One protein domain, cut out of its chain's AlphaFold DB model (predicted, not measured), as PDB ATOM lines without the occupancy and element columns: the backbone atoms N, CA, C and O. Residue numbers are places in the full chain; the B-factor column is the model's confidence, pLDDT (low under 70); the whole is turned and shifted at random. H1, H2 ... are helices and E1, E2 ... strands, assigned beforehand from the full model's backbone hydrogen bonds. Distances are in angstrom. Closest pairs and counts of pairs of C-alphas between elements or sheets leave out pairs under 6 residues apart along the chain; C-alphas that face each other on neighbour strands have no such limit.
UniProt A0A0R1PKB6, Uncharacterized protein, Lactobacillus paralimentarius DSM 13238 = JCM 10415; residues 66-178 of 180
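This is residues 66 to 178 of the 180 residues of an uncharacterized protein of Lactobacillus paralimentarius DSM 13238 = JCM 10415 (UniProt A0A0R1PKB6). An antiparallel sheet of four strands, E1 to E4, forms a wall with two helices, H1 and H2, over one face, H1 over E1 and E2 and H2 over E3 and E4, steeply tilted to each other, and no named helix over the other face. A third helix, H3, packs on H2 with its residues 172 to 177, running the opposite way and not on the sheet. The printed part has 113 residues, with three named helices and four named strands in the order H1 E1 E2 E3 H2 E4 H3; the sheet's order is E1 - E2 - E3 - E4, and the class is mixed, helices and strands. The whole is compact, with a radius of gyration of the C-alphas of 13.2 A and spans of 38 by 35 by 24 A.

In the sheet, E1 is residues 84 to 87, E2 residues 91 to 96, 16.2 A long, E3 residues 105 to 110, 16.5 A long, and E4 residues 154 to 156. H1 is residues 66 to 78, 18.3 A from first to last C-alpha, and begins at C-alpha 66 at (-56.311, 188.041, 28.260). H2 is residues 117 to 127, 15.6 A long. H3, residues 163 to 177, is 21.1 A long and ends at C-alpha 177 at (-46.352, 183.533, 9.843).

E1, E2 and E3 form a meander, each strand the antiparallel neighbour of the one before, and E1 and E2, like E2 and E3, are a hairpin. N 86 and O 93 of E1 and E2 are within hydrogen-bond range at 3.0 A, as are N 94 and O 107 of E2 and E3 at 2.9 A. The edge strand E4 is antiparallel to E3, with N 155 and O 108 at 2.9 A. H1 and H2 are on the same face in a two-layer arrangement, helices on one face of a sheet. H1, at a height over the sheet of 9.8 A, lies over E2 and only just over E1, on which 3 of its C-alphas fall. H2, at a height of 9.7 A, lies over E3 and E4. H1 and H2 touch at a steep tilt of 64 degrees, the closest C-alphas being those of Ile 71 and Lys 117, 6.9 A apart. H2 and H3 touch at a shallow tilt of 21 degrees, opposite ways; the closest C-alphas, of Gly 125 and Gly 173, are 3.9 A apart. H3 is only just not on the sheet, with 4 pairs of C-alphas within 10 A. In H1, H2 and H3 every O i to N i+4 pair is within hydrogen-bond range.

The two C-alphas farthest apart, of Thr 67 and Glu 136, are 39.1 A apart. The printed part has no cut. The link from H2 to E4, residues 128 to 153, is long. Residue 115 and residues 144 to 151 have pLDDT under 70; the mean of the printed part is 88.7.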
ATOM      1  N   GLU A  66     -57.063 186.783  28.160       84.44
ATOM      2  CA  GLU A  66     -56.311 188.041  28.260       84.44
ATOM      3  C   GLU A  66     -54.907 187.934  27.639       84.44
ATOM      4  O   GLU A  66     -54.479 188.810  26.887       84.44
ATOM      5  N   THR A  67     -54.191 186.835  27.886       84.75
ATOM      6  CA  THR A  67     -52.861 186.615  27.298       84.75
ATOM      7  C   THR A  67     -52.950 186.426  25.783       84.75
ATOM      8  O   THR A  67     -52.141 186.997  25.045       84.75
ATOM      9  N   ILE A  68     -53.951 185.681  25.299       89.88
ATOM     10  CA  ILE A  68     -54.205 185.501  23.863       89.88
ATOM     11  C   ILE A  68     -54.522 186.855  23.211       89.88
ATOM     12  O   ILE A  68     -53.897 187.209  22.213       89.88
ATOM     13  N   GLN A  69     -55.406 187.662  23.804       92.00
ATOM     14  CA  GLN A  69     -55.735 189.006  23.319       92.00
ATOM     15  C   GLN A  69     -54.502 189.911  23.222       92.00
ATOM     16  O   GLN A  69     -54.346 190.629  22.230       92.00
ATOM     17  N   ILE A  70     -53.604 189.865  24.213       87.50
ATOM     18  CA  ILE A  70     -52.341 190.615  24.192       87.50
ATOM     19  C   ILE A  70     -51.463 190.153  23.025       87.50
ATOM     20  O   ILE A  70     -50.981 190.988  22.259       87.50
ATOM     21  N   ILE A  71     -51.286 188.840  22.842       89.06
ATOM     22  CA  ILE A  71     -50.482 188.278  21.744       89.06
ATOM     23  C   ILE A  71     -51.032 188.702  20.383       89.06
ATOM     24  O   ILE A  71     -50.262 189.143  19.527       89.06
ATOM     25  N   LEU A  72     -52.346 188.591  20.192       94.75
ATOM     26  CA  LEU A  72     -53.026 188.997  18.966       94.75
ATOM     27  C   LEU A  72     -52.845 190.496  18.716       94.75
ATOM     28  O   LEU A  72     -52.405 190.900  17.640       94.75
ATOM     29  N   SER A  73     -53.093 191.322  19.734       94.50
ATOM     30  CA  SER A  73     -52.927 192.778  19.659       94.50
ATOM     31  C   SER A  73     -51.501 193.174  19.273       94.50
ATOM     32  O   SER A  73     -51.300 194.048  18.426       94.50
ATOM     33  N   GLU A  74     -50.492 192.524  19.855       92.31
ATOM     34  CA  GLU A  74     -49.087 192.743  19.506       92.31
ATOM     35  C   GLU A  74     -48.768 192.305  18.073       92.31
ATOM     36  O   GLU A  74     -48.075 193.032  17.352       92.31
ATOM     37  N   ALA A  75     -49.269 191.142  17.650       93.38
ATOM     38  CA  ALA A  75     -49.051 190.607  16.310       93.38
ATOM     39  C   ALA A  75     -49.633 191.535  15.236       93.38
ATOM     40  O   ALA A  75     -48.916 191.926  14.312       93.38
ATOM     41  N   PHE A  76     -50.884 191.970  15.402       97.00
ATOM     42  CA  PHE A  76     -51.537 192.892  14.475       97.00
ATOM     43  C   PHE A  76     -50.869 194.268  14.463       97.00
ATOM     44  O   PHE A  76     -50.560 194.797  13.390       97.00
ATOM     45  N   LYS A  77     -50.514 194.803  15.638       95.62
ATOM     46  CA  LYS A  77     -49.760 196.060  15.743       95.62
ATOM     47  C   LYS A  77     -48.431 195.995  14.989       95.62
ATOM     48  O   LYS A  77     -48.071 196.961  14.318       95.62
ATOM     49  N   LYS A  78     -47.707 194.874  15.072       94.88
ATOM     50  CA  LYS A  78     -46.425 194.678  14.372       94.88
ATOM     51  C   LYS A  78     -46.579 194.736  12.849       94.88
ATOM     52  O   LYS A  78     -45.672 195.221  12.179       94.88
ATOM     53  N   ILE A  79     -47.706 194.271  12.311       95.56
ATOM     54  CA  ILE A  79     -47.981 194.269  10.864       95.56
ATOM     55  C   ILE A  79     -48.799 195.482  10.394       95.56
ATOM     56  O   ILE A  79     -49.144 195.559   9.215       95.56
ATOM     57  N   GLY A  80     -49.078 196.437  11.289       95.75
ATOM     58  CA  GLY A  80     -49.780 197.682  10.975       95.75
ATOM     59  C   GLY A  80     -51.289 197.525  10.772       95.75
ATOM     60  O   GLY A  80     -51.884 198.340  10.074       95.75
ATOM     61  N   VAL A  81     -51.899 196.495  11.360       96.12
ATOM     62  CA  VAL A  81     -53.342 196.219  11.280       96.12
ATOM     63  C   VAL A  81     -53.963 196.363  12.668       96.12
ATOM     64  O   VAL A  81     -53.290 196.170  13.682       96.12
ATOM     65  N   LYS A  82     -55.239 196.739  12.729       94.81
ATOM     66  CA  LYS A  82     -55.988 196.866  13.981       94.81
ATOM     67  C   LYS A  82     -57.398 196.286  13.806       94.81
ATOM     68  O   LYS A  82     -58.312 197.064  13.540       94.81
ATOM     69  N   PRO A  83     -57.568 194.957  13.919       96.31
ATOM     70  CA  PRO A  83     -58.901 194.370  13.977       96.31
ATOM     71  C   PRO A  83     -59.575 194.717  15.310       96.31
ATOM     72  O   PRO A  83     -58.916 195.180  16.253       96.31
ATOM     73  N   PHE A  84     -60.880 194.486  15.396       96.75
ATOM     74  CA  PHE A  84     -61.571 194.461  16.679       96.75
ATOM     75  C   PHE A  84     -61.306 193.105  17.347       96.75
ATOM     76  O   PHE A  84     -61.339 192.068  16.690       96.75
ATOM     77  N   ILE A  85     -60.949 193.122  18.632       96.38
ATOM     78  CA  ILE A  85     -60.641 191.916  19.407       96.38
ATOM     79  C   ILE A  85     -61.464 191.984  20.685       96.38
ATOM     80  O   ILE A  85     -61.324 192.944  21.446       96.38
ATOM     81  N   ASP A  86     -62.285 190.966  20.909       94.38
ATOM     82  CA  ASP A  86     -63.148 190.837  22.081       94.38
ATOM     83  C   ASP A  86     -63.149 189.387  22.584       94.38
ATOM     84  O   ASP A  86     -62.389 188.544  22.099       94.38
ATOM     85  N   THR A  87     -63.961 189.095  23.588       90.31
ATOM     86  CA  THR A  87     -64.189 187.747  24.114       90.31
ATOM     87  C   THR A  87     -65.670 187.418  24.145       90.31
ATOM     88  O   THR A  87     -66.482 188.281  24.477       90.31
ATOM     89  N   ASP A  88     -66.005 186.158  23.888       85.00
ATOM     90  CA  ASP A  88     -67.276 185.575  24.324       85.00
ATOM     91  C   ASP A  88     -67.064 184.706  25.583       85.00
ATOM     92  O   ASP A  88     -66.054 184.851  26.278       85.00
ATOM     93  N   ASP A  89     -68.028 183.842  25.920       77.12
ATOM     94  CA  ASP A  89     -67.973 183.004  27.124       77.12
ATOM     95  C   ASP A  89     -66.757 182.049  27.158       77.12
ATOM     96  O   ASP A  89     -66.286 181.708  28.248       77.12
ATOM     97  N   GLU A  90     -66.224 181.617  26.005       80.19
ATOM     98  CA  GLU A  90     -65.168 180.586  25.924       80.19
ATOM     99  C   GLU A  90     -64.010 180.928  24.956       80.19
ATOM    100  O   GLU A  90     -62.937 180.312  25.019       80.19
ATOM    101  N   ASN A  91     -64.179 181.938  24.099       88.81
ATOM    102  CA  ASN A  91     -63.314 182.222  22.958       88.81
ATOM    103  C   ASN A  91     -62.846 183.675  22.920       88.81
ATOM    104  O   ASN A  91     -63.507 184.599  23.396       88.81
ATOM    105  N   VAL A  92     -61.713 183.886  22.251       93.88
ATOM    106  CA  VAL A  92     -61.333 185.219  21.771       93.88
ATOM    107  C   VAL A  92     -61.872 185.388  20.355       93.88
ATOM    108  O   VAL A  92     -61.639 184.537  19.499       93.88
ATOM    109  N   ILE A  93     -62.577 186.487  20.101       95.62
ATOM    110  CA  ILE A  93     -63.146 186.809  18.790       95.62
ATOM    111  C   ILE A  93     -62.305 187.898  18.138       95.62
ATOM    112  O   ILE A  93     -62.025 188.931  18.749       95.62
ATOM    113  N   ILE A  94     -61.903 187.667  16.890       97.38
ATOM    114  CA  ILE A  94     -61.214 188.646  16.049       97.38
ATOM    115  C   ILE A  94     -62.155 189.017  14.912       97.38
ATOM    116  O   ILE A  94     -62.595 188.144  14.172       97.38
ATOM    117  N   GLU A  95     -62.429 190.305  14.755       97.31
ATOM    118  CA  GLU A  95     -63.326 190.827  13.730       97.31
ATOM    119  C   GLU A  95     -62.572 191.782  12.793       97.31
ATOM    120  O   GLU A  95     -61.881 192.714  13.230       97.31
ATOM    121  N   PHE A  96     -62.698 191.528  11.491       96.69
ATOM    122  CA  PHE A  96     -62.142 192.351  10.425       96.69
ATOM    123  C   PHE A  96     -63.260 193.049   9.659       96.69
ATOM    124  O   PHE A  96     -64.082 192.401   9.018       96.69
ATOM    125  N   ASP A  97     -63.226 194.377   9.679       94.81
ATOM    126  CA  ASP A  97     -63.994 195.220   8.766       94.81
ATOM    127  C   ASP A  97     -63.223 195.307   7.438       94.81
ATOM    128  O   ASP A  97     -62.147 195.920   7.366       94.81
ATOM    129  N   LEU A  98     -63.698 194.574   6.428       92.12
ATOM    130  CA  LEU A  98     -63.019 194.406   5.146       92.12
ATOM    131  C   LEU A  98     -63.614 195.344   4.101       92.12
ATOM    132  O   LEU A  98     -64.823 195.435   3.913       92.12
ATOM    133  N   LEU A  99     -62.736 196.048   3.386       83.69
ATOM    134  CA  LEU A  99     -63.161 196.934   2.311       83.69
ATOM    135  C   LEU A  99     -63.766 196.106   1.173       83.69
ATOM    136  O   LEU A  99     -63.043 195.394   0.485       83.69
ATOM    137  N   GLY A 100     -65.068 196.265   0.946       79.44
ATOM    138  CA  GLY A 100     -65.775 195.625  -0.165       79.44
ATOM    139  C   GLY A 100     -66.719 194.496   0.236       79.44
ATOM    140  O   GLY A 100     -67.374 193.960  -0.654       79.44
ATOM    141  N   ASP A 101     -66.832 194.186   1.529       89.75
ATOM    142  CA  ASP A 101     -67.837 193.271   2.073       89.75
ATOM    143  C   ASP A 101     -68.803 194.032   2.993       89.75
ATOM    144  O   ASP A 101     -68.415 194.994   3.657       89.75
ATOM    145  N   ASP A 102     -70.078 193.633   2.986       84.06
ATOM    146  CA  ASP A 102     -71.132 194.314   3.752       84.06
ATOM    147  C   ASP A 102     -71.077 193.975   5.251       84.06
ATOM    148  O   ASP A 102     -71.432 194.808   6.090       84.06
ATOM    149  N   ASP A 103     -70.615 192.766   5.576       90.81
ATOM    150  CA  ASP A 103     -70.536 192.234   6.931       90.81
ATOM    151  C   ASP A 103     -69.073 191.976   7.329       90.81
ATOM    152  O   ASP A 103     -68.269 191.523   6.506       90.81
ATOM    153  N   PRO A 104     -68.700 192.242   8.592       94.25
ATOM    154  CA  PRO A 104     -67.350 191.992   9.056       94.25
ATOM    155  C   PRO A 104     -67.092 190.491   9.208       94.25
ATOM    156  O   PRO A 104     -67.947 189.733   9.665       94.25
ATOM    157  N   VAL A 105     -65.868 190.070   8.902       94.81
ATOM    158  CA  VAL A 105     -65.461 188.664   9.000       94.81
ATOM    159  C   VAL A 105     -64.951 188.362  10.397       94.81
ATOM    160  O   VAL A 105     -64.081 189.072  10.915       94.81
ATOM    161  N   ARG A 106     -65.440 187.269  10.987       95.38
ATOM    162  CA  ARG A 106     -65.075 186.843  12.339       95.38
ATOM    163  C   ARG A 106     -64.239 185.576  12.355       95.38
ATOM    164  O   ARG A 106     -64.469 184.638  11.595       95.38
ATOM    165  N   PHE A 107     -63.301 185.548  13.292       94.44
ATOM    166  CA  PHE A 107     -62.498 184.383  13.635       94.44
ATOM    167  C   PHE A 107     -62.662 184.090  15.122       94.44
ATOM    168  O   PHE A 107     -62.416 184.964  15.956       94.44
ATOM    169  N   ALA A 108     -63.049 182.860  15.447       92.75
ATOM    170  CA  ALA A 108     -63.090 182.360  16.812       92.75
ATOM    171  C   ALA A 108     -61.768 181.669  17.148       92.75
ATOM    172  O   ALA A 108     -61.282 180.838  16.383       92.75
ATOM    173  N   VAL A 109     -61.193 182.020  18.294       92.12
ATOM    174  CA  VAL A 109     -59.960 181.445  18.832       92.12
ATOM    175  C   VAL A 109     -60.319 180.640  20.081       92.12
ATOM    176  O   VAL A 109     -60.593 181.219  21.139       92.12
ATOM    177  N   TYR A 110     -60.312 179.314  19.956       87.50
ATOM    178  CA  TYR A 110     -60.706 178.384  21.015       87.50
ATOM    179  C   TYR A 110     -59.568 178.211  22.019       87.50
ATOM    180  O   TYR A 110     -58.558 177.555  21.762       87.50
ATOM    181  N   THR A 111     -59.726 178.824  23.190       77.00
ATOM    182  CA  THR A 111     -58.639 178.929  24.175       77.00
ATOM    183  C   THR A 111     -58.235 177.587  24.791       77.00
ATOM    184  O   THR A 111     -57.067 177.408  25.133       77.00
ATOM    185  N   SER A 112     -59.151 176.615  24.850       73.31
ATOM    186  CA  SER A 112     -58.900 175.253  25.353       73.31
ATOM    187  C   SER A 112     -57.890 174.450  24.528       73.31
ATOM    188  O   SER A 112     -57.305 173.489  25.037       73.31
ATOM    189  N   GLU A 113     -57.681 174.839  23.269       70.94
ATOM    190  CA  GLU A 113     -56.780 174.169  22.326       70.94
ATOM    191  C   GLU A 113     -55.442 174.913  22.159       70.94
ATOM    192  O   GLU A 113     -54.570 174.488  21.399       70.94
ATOM    193  N   ILE A 114     -55.243 176.023  22.884       74.88
ATOM    194  CA  ILE A 114     -54.079 176.903  22.748       74.88
ATOM    195  C   ILE A 114     -53.226 176.869  24.011       74.88
ATOM    196  O   ILE A 114     -53.624 177.313  25.090       74.88
ATOM    197  N   THR A 115     -51.982 176.417  23.850       69.56
ATOM    198  CA  THR A 115     -51.033 176.298  24.968       69.56
ATOM    199  C   THR A 115     -49.829 177.222  24.837       69.56
ATOM    200  O   THR A 115     -49.159 177.516  25.828       69.56
ATOM    201  N   THR A 116     -49.537 177.722  23.633       77.56
ATOM    202  CA  THR A 116     -48.369 178.568  23.377       77.56
ATOM    203  C   THR A 116     -48.673 179.746  22.453       77.56
ATOM    204  O   THR A 116     -49.644 179.762  21.702       77.56
ATOM    205  N   LYS A 117     -47.787 180.751  22.480       81.56
ATOM    206  CA  LYS A 117     -47.827 181.882  21.542       81.56
ATOM    207  C   LYS A 117     -47.702 181.420  20.092       81.56
ATOM    208  O   LYS A 117     -48.351 181.989  19.220       81.56
ATOM    209  N   ASP A 118     -46.862 180.420  19.842       81.69
ATOM    210  CA  ASP A 118     -46.669 179.893  18.495       81.69
ATOM    211  C   ASP A 118     -47.951 179.212  17.998       81.69
ATOM    212  O   ASP A 118     -48.318 179.434  16.849       81.69
ATOM    213  N   ASP A 119     -48.689 178.507  18.867       84.00
ATOM    214  CA  ASP A 119     -49.993 177.925  18.517       84.00
ATOM    215  C   ASP A 119     -50.979 179.013  18.067       84.00
ATOM    216  O   ASP A 119     -51.585 178.882  17.005       84.00
ATOM    217  N   VAL A 120     -51.091 180.121  18.817       88.81
ATOM    218  CA  VAL A 120     -51.959 181.258  18.446       88.81
ATOM    219  C   VAL A 120     -51.612 181.770  17.049       88.81
ATOM    220  O   VAL A 120     -52.486 181.920  16.198       88.81
ATOM    221  N   LEU A 121     -50.331 182.060  16.805       92.31
ATOM    222  CA  LEU A 121     -49.897 182.718  15.572       92.31
ATOM    223  C   LEU A 121     -49.946 181.785  14.359       92.31
ATOM    224  O   LEU A 121     -50.286 182.242  13.268       92.31
ATOM    225  N   GLN A 122     -49.623 180.501  14.533       89.56
ATOM    226  CA  GLN A 122     -49.687 179.510  13.458       89.56
ATOM    227  C   GLN A 122     -51.131 179.275  13.013       89.56
ATOM    228  O   GLN A 122     -51.429 179.421  11.827       89.56
ATOM    229  N   ASN A 123     -52.035 179.002  13.960       92.75
ATOM    230  CA  ASN A 123     -53.438 178.730  13.646       92.75
ATOM    231  C   ASN A 123     -54.141 179.965  13.072       92.75
ATOM    232  O   ASN A 123     -54.809 179.865  12.048       92.75
ATOM    233  N   LEU A 124     -53.914 181.153  13.644       95.25
ATOM    234  CA  LEU A 124     -54.440 182.397  13.076       95.25
ATOM    235  C   LEU A 124     -53.930 182.637  11.654       95.25
ATOM    236  O   LEU A 124     -54.697 182.980  10.758       95.25
ATOM    237  N   GLY A 125     -52.623 182.484  11.442       95.69
ATOM    238  CA  GLY A 125     -52.016 182.709  10.137       95.69
ATOM    239  C   GLY A 125     -52.540 181.752   9.066       95.69
ATOM    240  O   GLY A 125     -52.643 182.146   7.903       95.69
ATOM    241  N   GLN A 126     -52.876 180.520   9.450       93.62
ATOM    242  CA  GLN A 126     -53.505 179.538   8.576       93.62
ATOM    243  C   GLN A 126     -54.973 179.877   8.303       93.62
ATOM    244  O   GLN A 126     -55.340 179.957   7.135       93.62
ATOM    245  N   ALA A 127     -55.768 180.173   9.334       94.75
ATOM    246  CA  ALA A 127     -57.179 180.540   9.189       94.75
ATOM    247  C   ALA A 127     -57.375 181.779   8.297       94.75
ATOM    248  O   ALA A 127     -58.239 181.800   7.429       94.75
ATOM    249  N   LEU A 128     -56.516 182.796   8.425       96.62
ATOM    250  CA  LEU A 128     -56.551 183.983   7.557       96.62
ATOM    251  C   LEU A 128     -56.301 183.668   6.075       96.62
ATOM    252  O   LEU A 128     -56.696 184.433   5.202       96.62
ATOM    253  N   ARG A 129     -55.603 182.572   5.776       95.50
ATOM    254  CA  ARG A 129     -55.284 182.145   4.407       95.50
ATOM    255  C   ARG A 129     -56.290 181.149   3.842       95.50
ATOM    256  O   ARG A 129     -56.116 180.745   2.698       95.50
ATOM    257  N   ASP A 130     -57.270 180.746   4.640       95.12
ATOM    258  CA  ASP A 130     -58.169 179.640   4.336       95.12
ATOM    259  C   ASP A 130     -59.348 180.033   3.437       95.12
ATOM    260  O   ASP A 130     -60.016 179.165   2.891       95.12
ATOM    261  N   PHE A 131     -59.578 181.334   3.224       95.25
ATOM    262  CA  PHE A 131     -60.566 181.850   2.271       95.25
ATOM    263  C   PHE A 131     -60.135 181.636   0.805       95.25
ATOM    264  O   PHE A 131     -60.052 182.580   0.022       95.25
ATOM    265  N   ASP A 132     -59.795 180.408   0.426       93.50
ATOM    266  CA  ASP A 132     -59.233 180.042  -0.876       93.50
ATOM    267  C   ASP A 132     -60.209 179.252  -1.769       93.50
ATOM    268  O   ASP A 132     -59.891 178.951  -2.924       93.50
ATOM    269  N   THR A 133     -61.419 178.975  -1.273       94.25
ATOM    270  CA  THR A 133     -62.456 178.239  -2.004       94.25
ATOM    271  C   THR A 133     -63.391 179.202  -2.724       94.25
ATOM    272  O   THR A 133     -64.169 179.906  -2.094       94.25
ATOM    273  N   GLN A 134     -63.320 179.244  -4.056       95.69
ATOM    274  CA  GLN A 134     -64.173 180.112  -4.871       95.69
ATOM    275  C   GLN A 134     -65.532 179.461  -5.179       95.69
ATOM    276  O   GLN A 134     -65.578 178.391  -5.790       95.69
ATOM    277  N   GLU A 135     -66.617 180.168  -4.866       94.12
ATOM    278  CA  GLU A 135     -68.003 179.835  -5.223       94.12
ATOM    279  C   GLU A 135     -68.651 180.947  -6.084       94.12
ATOM    280  O   GLU A 135     -67.952 181.800  -6.641       94.12
ATOM    281  N   GLU A 136     -69.974 180.897  -6.296       93.25
ATOM    282  CA  GLU A 136     -70.695 181.828  -7.186       93.25
ATOM    283  C   GLU A 136     -70.717 183.267  -6.646       93.25
ATOM    284  O   GLU A 136     -70.614 184.221  -7.421       93.25
ATOM    285  N   ASP A 137     -70.827 183.422  -5.331       92.62
ATOM    286  CA  ASP A 137     -71.021 184.684  -4.618       92.62
ATOM    287  C   ASP A 137     -69.773 185.182  -3.873       92.62
ATOM    288  O   ASP A 137     -69.758 186.324  -3.417       92.62
ATOM    289  N   GLY A 138     -68.693 184.399  -3.814       94.62
ATOM    290  CA  GLY A 138     -67.446 184.852  -3.204       94.62
ATOM    291  C   GLY A 138     -66.423 183.754  -2.950       94.62
ATOM    292  O   GLY A 138     -66.406 182.712  -3.606       94.62
ATOM    293  N   TYR A 139     -65.524 184.039  -2.013       95.88
ATOM    294  CA  TYR A 139     -64.530 183.109  -1.495       95.88
ATOM    295  C   TYR A 139     -64.928 182.683  -0.084       95.88
ATOM    296  O   TYR A 139     -65.245 183.532   0.744       95.88
ATOM    297  N   TYR A 140     -64.878 181.385   0.184       95.12
ATOM    298  CA  TYR A 140     -65.220 180.768   1.461       95.12
ATOM    299  C   TYR A 140     -63.993 180.144   2.128       95.12
ATOM    300  O   TYR A 140     -63.048 179.756   1.425       95.12
ATOM    301  N   PRO A 141     -64.011 180.007   3.468       93.19
ATOM    302  CA  PRO A 141     -63.013 179.227   4.177       93.19
ATOM    303  C   PRO A 141     -63.136 177.737   3.820       93.19
ATOM    304  O   PRO A 141     -64.210 177.146   3.949       93.19
ATOM    305  N   SER A 142     -62.042 177.120   3.368       86.56
ATOM    306  CA  SER A 142     -62.004 175.703   2.976       86.56
ATOM    307  C   SER A 142     -62.070 174.745   4.167       86.56
ATOM    308  O   SER A 142     -62.605 173.637   4.067       86.56
ATOM    309  N   LEU A 143     -61.559 175.186   5.317       73.81
ATOM    310  CA  LEU A 143     -61.564 174.492   6.597       73.81
ATOM    311  C   LEU A 143     -62.778 174.889   7.440       73.81
ATOM    312  O   LEU A 143     -62.732 174.814   8.671       73.81
ATOM    313  N   TYR A 144     -63.900 175.240   6.804       65.69
ATOM    314  CA  TYR A 144     -65.186 175.292   7.489       65.69
ATOM    315  C   TYR A 144     -65.687 173.878   7.761       65.69
ATOM    316  O   TYR A 144     -66.552 173.318   7.088       65.69
ATOM    317  N   SER A 145     -65.018 173.227   8.703       53.84
ATOM    318  CA  SER A 145     -65.286 171.840   9.010       53.84
ATOM    319  C   SER A 145     -66.632 171.721   9.721       53.84
ATOM    320  O   SER A 145     -66.941 172.458  10.656       53.84
ATOM    321  N   ASP A 146     -67.402 170.732   9.288       53.50
ATOM    322  CA  ASP A 146     -68.695 170.290   9.814       53.50
ATOM    323  C   ASP A 146     -68.577 169.672  11.237       53.50
ATOM    324  O   ASP A 146     -69.146 168.623  11.545       53.50
ATOM    325  N   GLN A 147     -67.748 170.239  12.121       47.59
ATOM    326  CA  GLN A 147     -67.284 169.563  13.332       47.59
ATOM    327  C   GLN A 147     -67.921 170.102  14.606       47.59
ATOM    328  O   GLN A 147     -67.297 170.777  15.417       47.59
ATOM    329  N   ALA A 148     -69.124 169.600  14.878       47.94
ATOM    330  CA  ALA A 148     -69.712 169.561  16.218       47.94
ATOM    331  C   ALA A 148     -68.863 168.777  17.256       47.94
ATOM    332  O   ALA A 148     -69.302 168.594  18.390       47.94
ATOM    333  N   THR A 149     -67.681 168.264  16.885       52.72
ATOM    334  CA  THR A 149     -66.873 167.370  17.727       52.72
ATOM    335  C   THR A 149     -65.414 167.778  17.932       52.72
ATOM    336  O   THR A 149     -64.851 167.319  18.921       52.72
ATOM    337  N   ASN A 150     -64.791 168.570  17.044       59.03
ATOM    338  CA  ASN A 150     -63.385 168.984  17.195       59.03
ATOM    339  C   ASN A 150     -63.021 170.187  16.287       59.03
ATOM    340  O   ASN A 150     -62.438 169.985  15.222       59.03
ATOM    341  N   PRO A 151     -63.402 171.424  16.651       66.69
ATOM    342  CA  PRO A 151     -63.042 172.604  15.868       66.69
ATOM    343  C   PRO A 151     -61.519 172.806  15.830       66.69
ATOM    344  O   PRO A 151     -60.820 172.499  16.795       66.69
ATOM    345  N   GLU A 152     -61.006 173.343  14.719       81.31
ATOM    346  CA  GLU A 152     -59.625 173.835  14.656       81.31
ATOM    347  C   GLU A 152     -59.413 174.945  15.710       81.31
ATOM    348  O   GLU A 152     -60.363 175.663  16.036       81.31
ATOM    349  N   PRO A 153     -58.191 175.146  16.243       86.62
ATOM    350  CA  PRO A 153     -57.953 176.128  17.307       86.62
ATOM    351  C   PRO A 153     -58.310 177.571  16.923       86.62
ATOM    352  O   PRO A 153     -58.598 178.391  17.797       86.62
ATOM    353  N   VAL A 154     -58.278 177.889  15.626       91.19
ATOM    354  CA  VAL A 154     -58.787 179.150  15.077       91.19
ATOM    355  C   VAL A 154     -59.658 178.849  13.866       91.19
ATOM    356  O   VAL A 154     -59.170 178.292  12.886       91.19
ATOM    357  N   THR A 155     -60.918 179.276  13.914       89.69
ATOM    358  CA  THR A 155     -61.911 178.993  12.869       89.69
ATOM    359  C   THR A 155     -62.526 180.288  12.361       89.69
ATOM    360  O   THR A 155     -62.891 181.155  13.154       89.69
ATOM    361  N   ALA A 156     -62.637 180.420  11.040       91.81
ATOM    362  CA  ALA A 156     -63.352 181.516  10.398       91.81
ATOM    363  C   ALA A 156     -64.859 181.227  10.326       91.81
ATOM    364  O   ALA A 156     -65.275 180.078  10.153       91.81
ATOM    365  N   GLU A 157     -65.683 182.264  10.427       90.38
ATOM    366  CA  GLU A 157     -67.106 182.168  10.100       90.38
ATOM    367  C   GLU A 157     -67.303 181.817   8.613       90.38
ATOM    368  O   GLU A 157     -66.568 182.299   7.750       90.38
ATOM    369  N   TYR A 158     -68.297 180.976   8.304       91.62
ATOM    370  CA  TYR A 158     -68.631 180.653   6.914       91.62
ATOM    371  C   TYR A 158     -69.505 181.722   6.314       91.62
ATOM    372  O   TYR A 158     -70.733 181.699   6.420       91.62
ATOM    373  N   MET A 159     -68.836 182.641   5.651       92.44
ATOM    374  CA  MET A 159     -69.463 183.665   4.850       92.44
ATOM    375  C   MET A 159     -68.633 183.885   3.587       92.44
ATOM    376  O   MET A 159     -67.407 183.734   3.634       92.44
ATOM    377  N   PRO A 160     -69.284 184.223   2.465       94.75
ATOM    378  CA  PRO A 160     -68.561 184.614   1.274       94.75
ATOM    379  C   PRO A 160     -67.880 185.956   1.526       94.75
ATOM    380  O   PRO A 160     -68.462 186.852   2.138       94.75
ATOM    381  N   ILE A 161     -66.665 186.100   1.006       95.88
ATOM    382  CA  ILE A 161     -65.977 187.390   0.934       95.88
ATOM    383  C   ILE A 161     -65.522 187.691  -0.487       95.88
ATOM    384  O   ILE A 161     -65.328 186.793  -1.319       95.88
ATOM    385  N   SER A 162     -65.299 188.968  -0.770       96.06
ATOM    386  CA  SER A 162     -64.744 189.405  -2.041       96.06
ATOM    387  C   SER A 162     -63.347 188.814  -2.282       96.06
ATOM    388  O   SER A 162     -62.591 188.495  -1.359       96.06
ATOM    389  N   LYS A 163     -62.945 188.720  -3.554       95.31
ATOM    390  CA  LYS A 163     -61.582 188.300  -3.904       95.31
ATOM    391  C   LYS A 163     -60.515 189.222  -3.301       95.31
ATOM    392  O   LYS A 163     -59.476 188.744  -2.863       95.31
ATOM    393  N   GLU A 164     -60.767 190.532  -3.299       96.12
ATOM    394  CA  GLU A 164     -59.842 191.524  -2.738       96.12
ATOM    395  C   GLU A 164     -59.636 191.292  -1.237       96.12
ATOM    396  O   GLU A 164     -58.503 191.302  -0.754       96.12
ATOM    397  N   SER A 165     -60.720 190.995  -0.525       96.69
ATOM    398  CA  SER A 165     -60.719 190.656   0.895       96.69
ATOM    399  C   SER A 165     -60.013 189.335   1.185       96.69
ATOM    400  O   SER A 165     -59.186 189.276   2.095       96.69
ATOM    401  N   SER A 166     -60.258 188.297   0.379       96.56
ATOM    402  CA  SER A 166     -59.532 187.022   0.460       96.56
ATOM    403  C   SER A 166     -58.023 187.217   0.258       96.56
ATOM    404  O   SER A 166     -57.223 186.818   1.110       96.56
ATOM    405  N   ASP A 167     -57.618 187.929  -0.799       97.00
ATOM    406  CA  ASP A 167     -56.212 188.238  -1.079       97.00
ATOM    407  C   ASP A 167     -55.579 189.064   0.061       97.00
ATOM    408  O   ASP A 167     -54.423 188.833   0.449       97.00
ATOM    409  N   TYR A 168     -56.333 190.006   0.638       96.94
ATOM    410  CA  TYR A 168     -55.911 190.811   1.783       96.94
ATOM    411  C   TYR A 168     -55.663 189.953   3.028       96.94
ATOM    412  O   TYR A 168     -54.562 190.009   3.590       96.94
ATOM    413  N   LEU A 169     -56.639 189.137   3.442       97.12
ATOM    414  CA  LEU A 169     -56.526 188.247   4.603       97.12
ATOM    415  C   LEU A 169     -55.380 187.246   4.417       97.12
ATOM    416  O   LEU A 169     -54.532 187.108   5.305       97.12
ATOM    417  N   ALA A 170     -55.251 186.648   3.230       97.44
ATOM    418  CA  ALA A 170     -54.146 185.750   2.916       97.44
ATOM    419  C   ALA A 170     -52.781 186.456   3.039       97.44
ATOM    420  O   ALA A 170     -51.808 185.881   3.546       97.44
ATOM    421  N   GLY A 171     -52.701 187.724   2.624       97.62
ATOM    422  CA  GLY A 171     -51.533 188.582   2.818       97.62
ATOM    423  C   GLY A 171     -51.218 188.854   4.292       97.62
ATOM    424  O   GLY A 171     -50.045 188.842   4.679       97.62
ATOM    425  N   LEU A 172     -52.234 189.061   5.135       97.44
ATOM    426  CA  LEU A 172     -52.049 189.198   6.583       97.44
ATOM    427  C   LEU A 172     -51.536 187.902   7.210       97.44
ATOM    428  O   LEU A 172     -50.570 187.942   7.975       97.44
ATOM    429  N   GLY A 173     -52.123 186.761   6.845       97.12
ATOM    430  CA  GLY A 173     -51.705 185.454   7.343       97.12
ATOM    431  C   GLY A 173     -50.235 185.166   7.038       97.12
ATOM    432  O   GLY A 173     -49.482 184.779   7.931       97.12
ATOM    433  N   LYS A 174     -49.763 185.469   5.819       97.31
ATOM    434  CA  LYS A 174     -48.330 185.367   5.473       97.31
ATOM    435  C   LYS A 174     -47.446 186.240   6.365       97.31
ATOM    436  O   LYS A 174     -46.433 185.757   6.868       97.31
ATOM    437  N   LYS A 175     -47.837 187.496   6.616       97.25
ATOM    438  CA  LYS A 175     -47.083 188.409   7.495       97.25
ATOM    439  C   LYS A 175     -47.024 187.906   8.939       97.25
ATOM    440  O   LYS A 175     -45.968 188.008   9.558       97.25
ATOM    441  N   ILE A 176     -48.119 187.355   9.469       95.00
ATOM    442  CA  ILE A 176     -48.166 186.769  10.822       95.00
ATOM    443  C   ILE A 176     -47.211 185.578  10.930       95.00
ATOM    444  O   ILE A 176     -46.433 185.488  11.881       95.00
ATOM    445  N   LEU A 177     -47.211 184.714   9.916       91.38
ATOM    446  CA  LEU A 177     -46.352 183.533   9.843       91.38
ATOM    447  C   LEU A 177     -44.889 183.855   9.483       91.38
ATOM    448  O   LEU A 177     -44.044 182.966   9.525       91.38
ATOM    449  N   ASN A 178     -44.573 185.115   9.161       90.25
ATOM    450  CA  ASN A 178     -43.291 185.545   8.589       90.25
ATOM    451  C   ASN A 178     -42.902 184.731   7.336       90.25
ATOM    452  O   ASN A 178     -41.744 184.349   7.174       90.25
TER     453      ASN A 178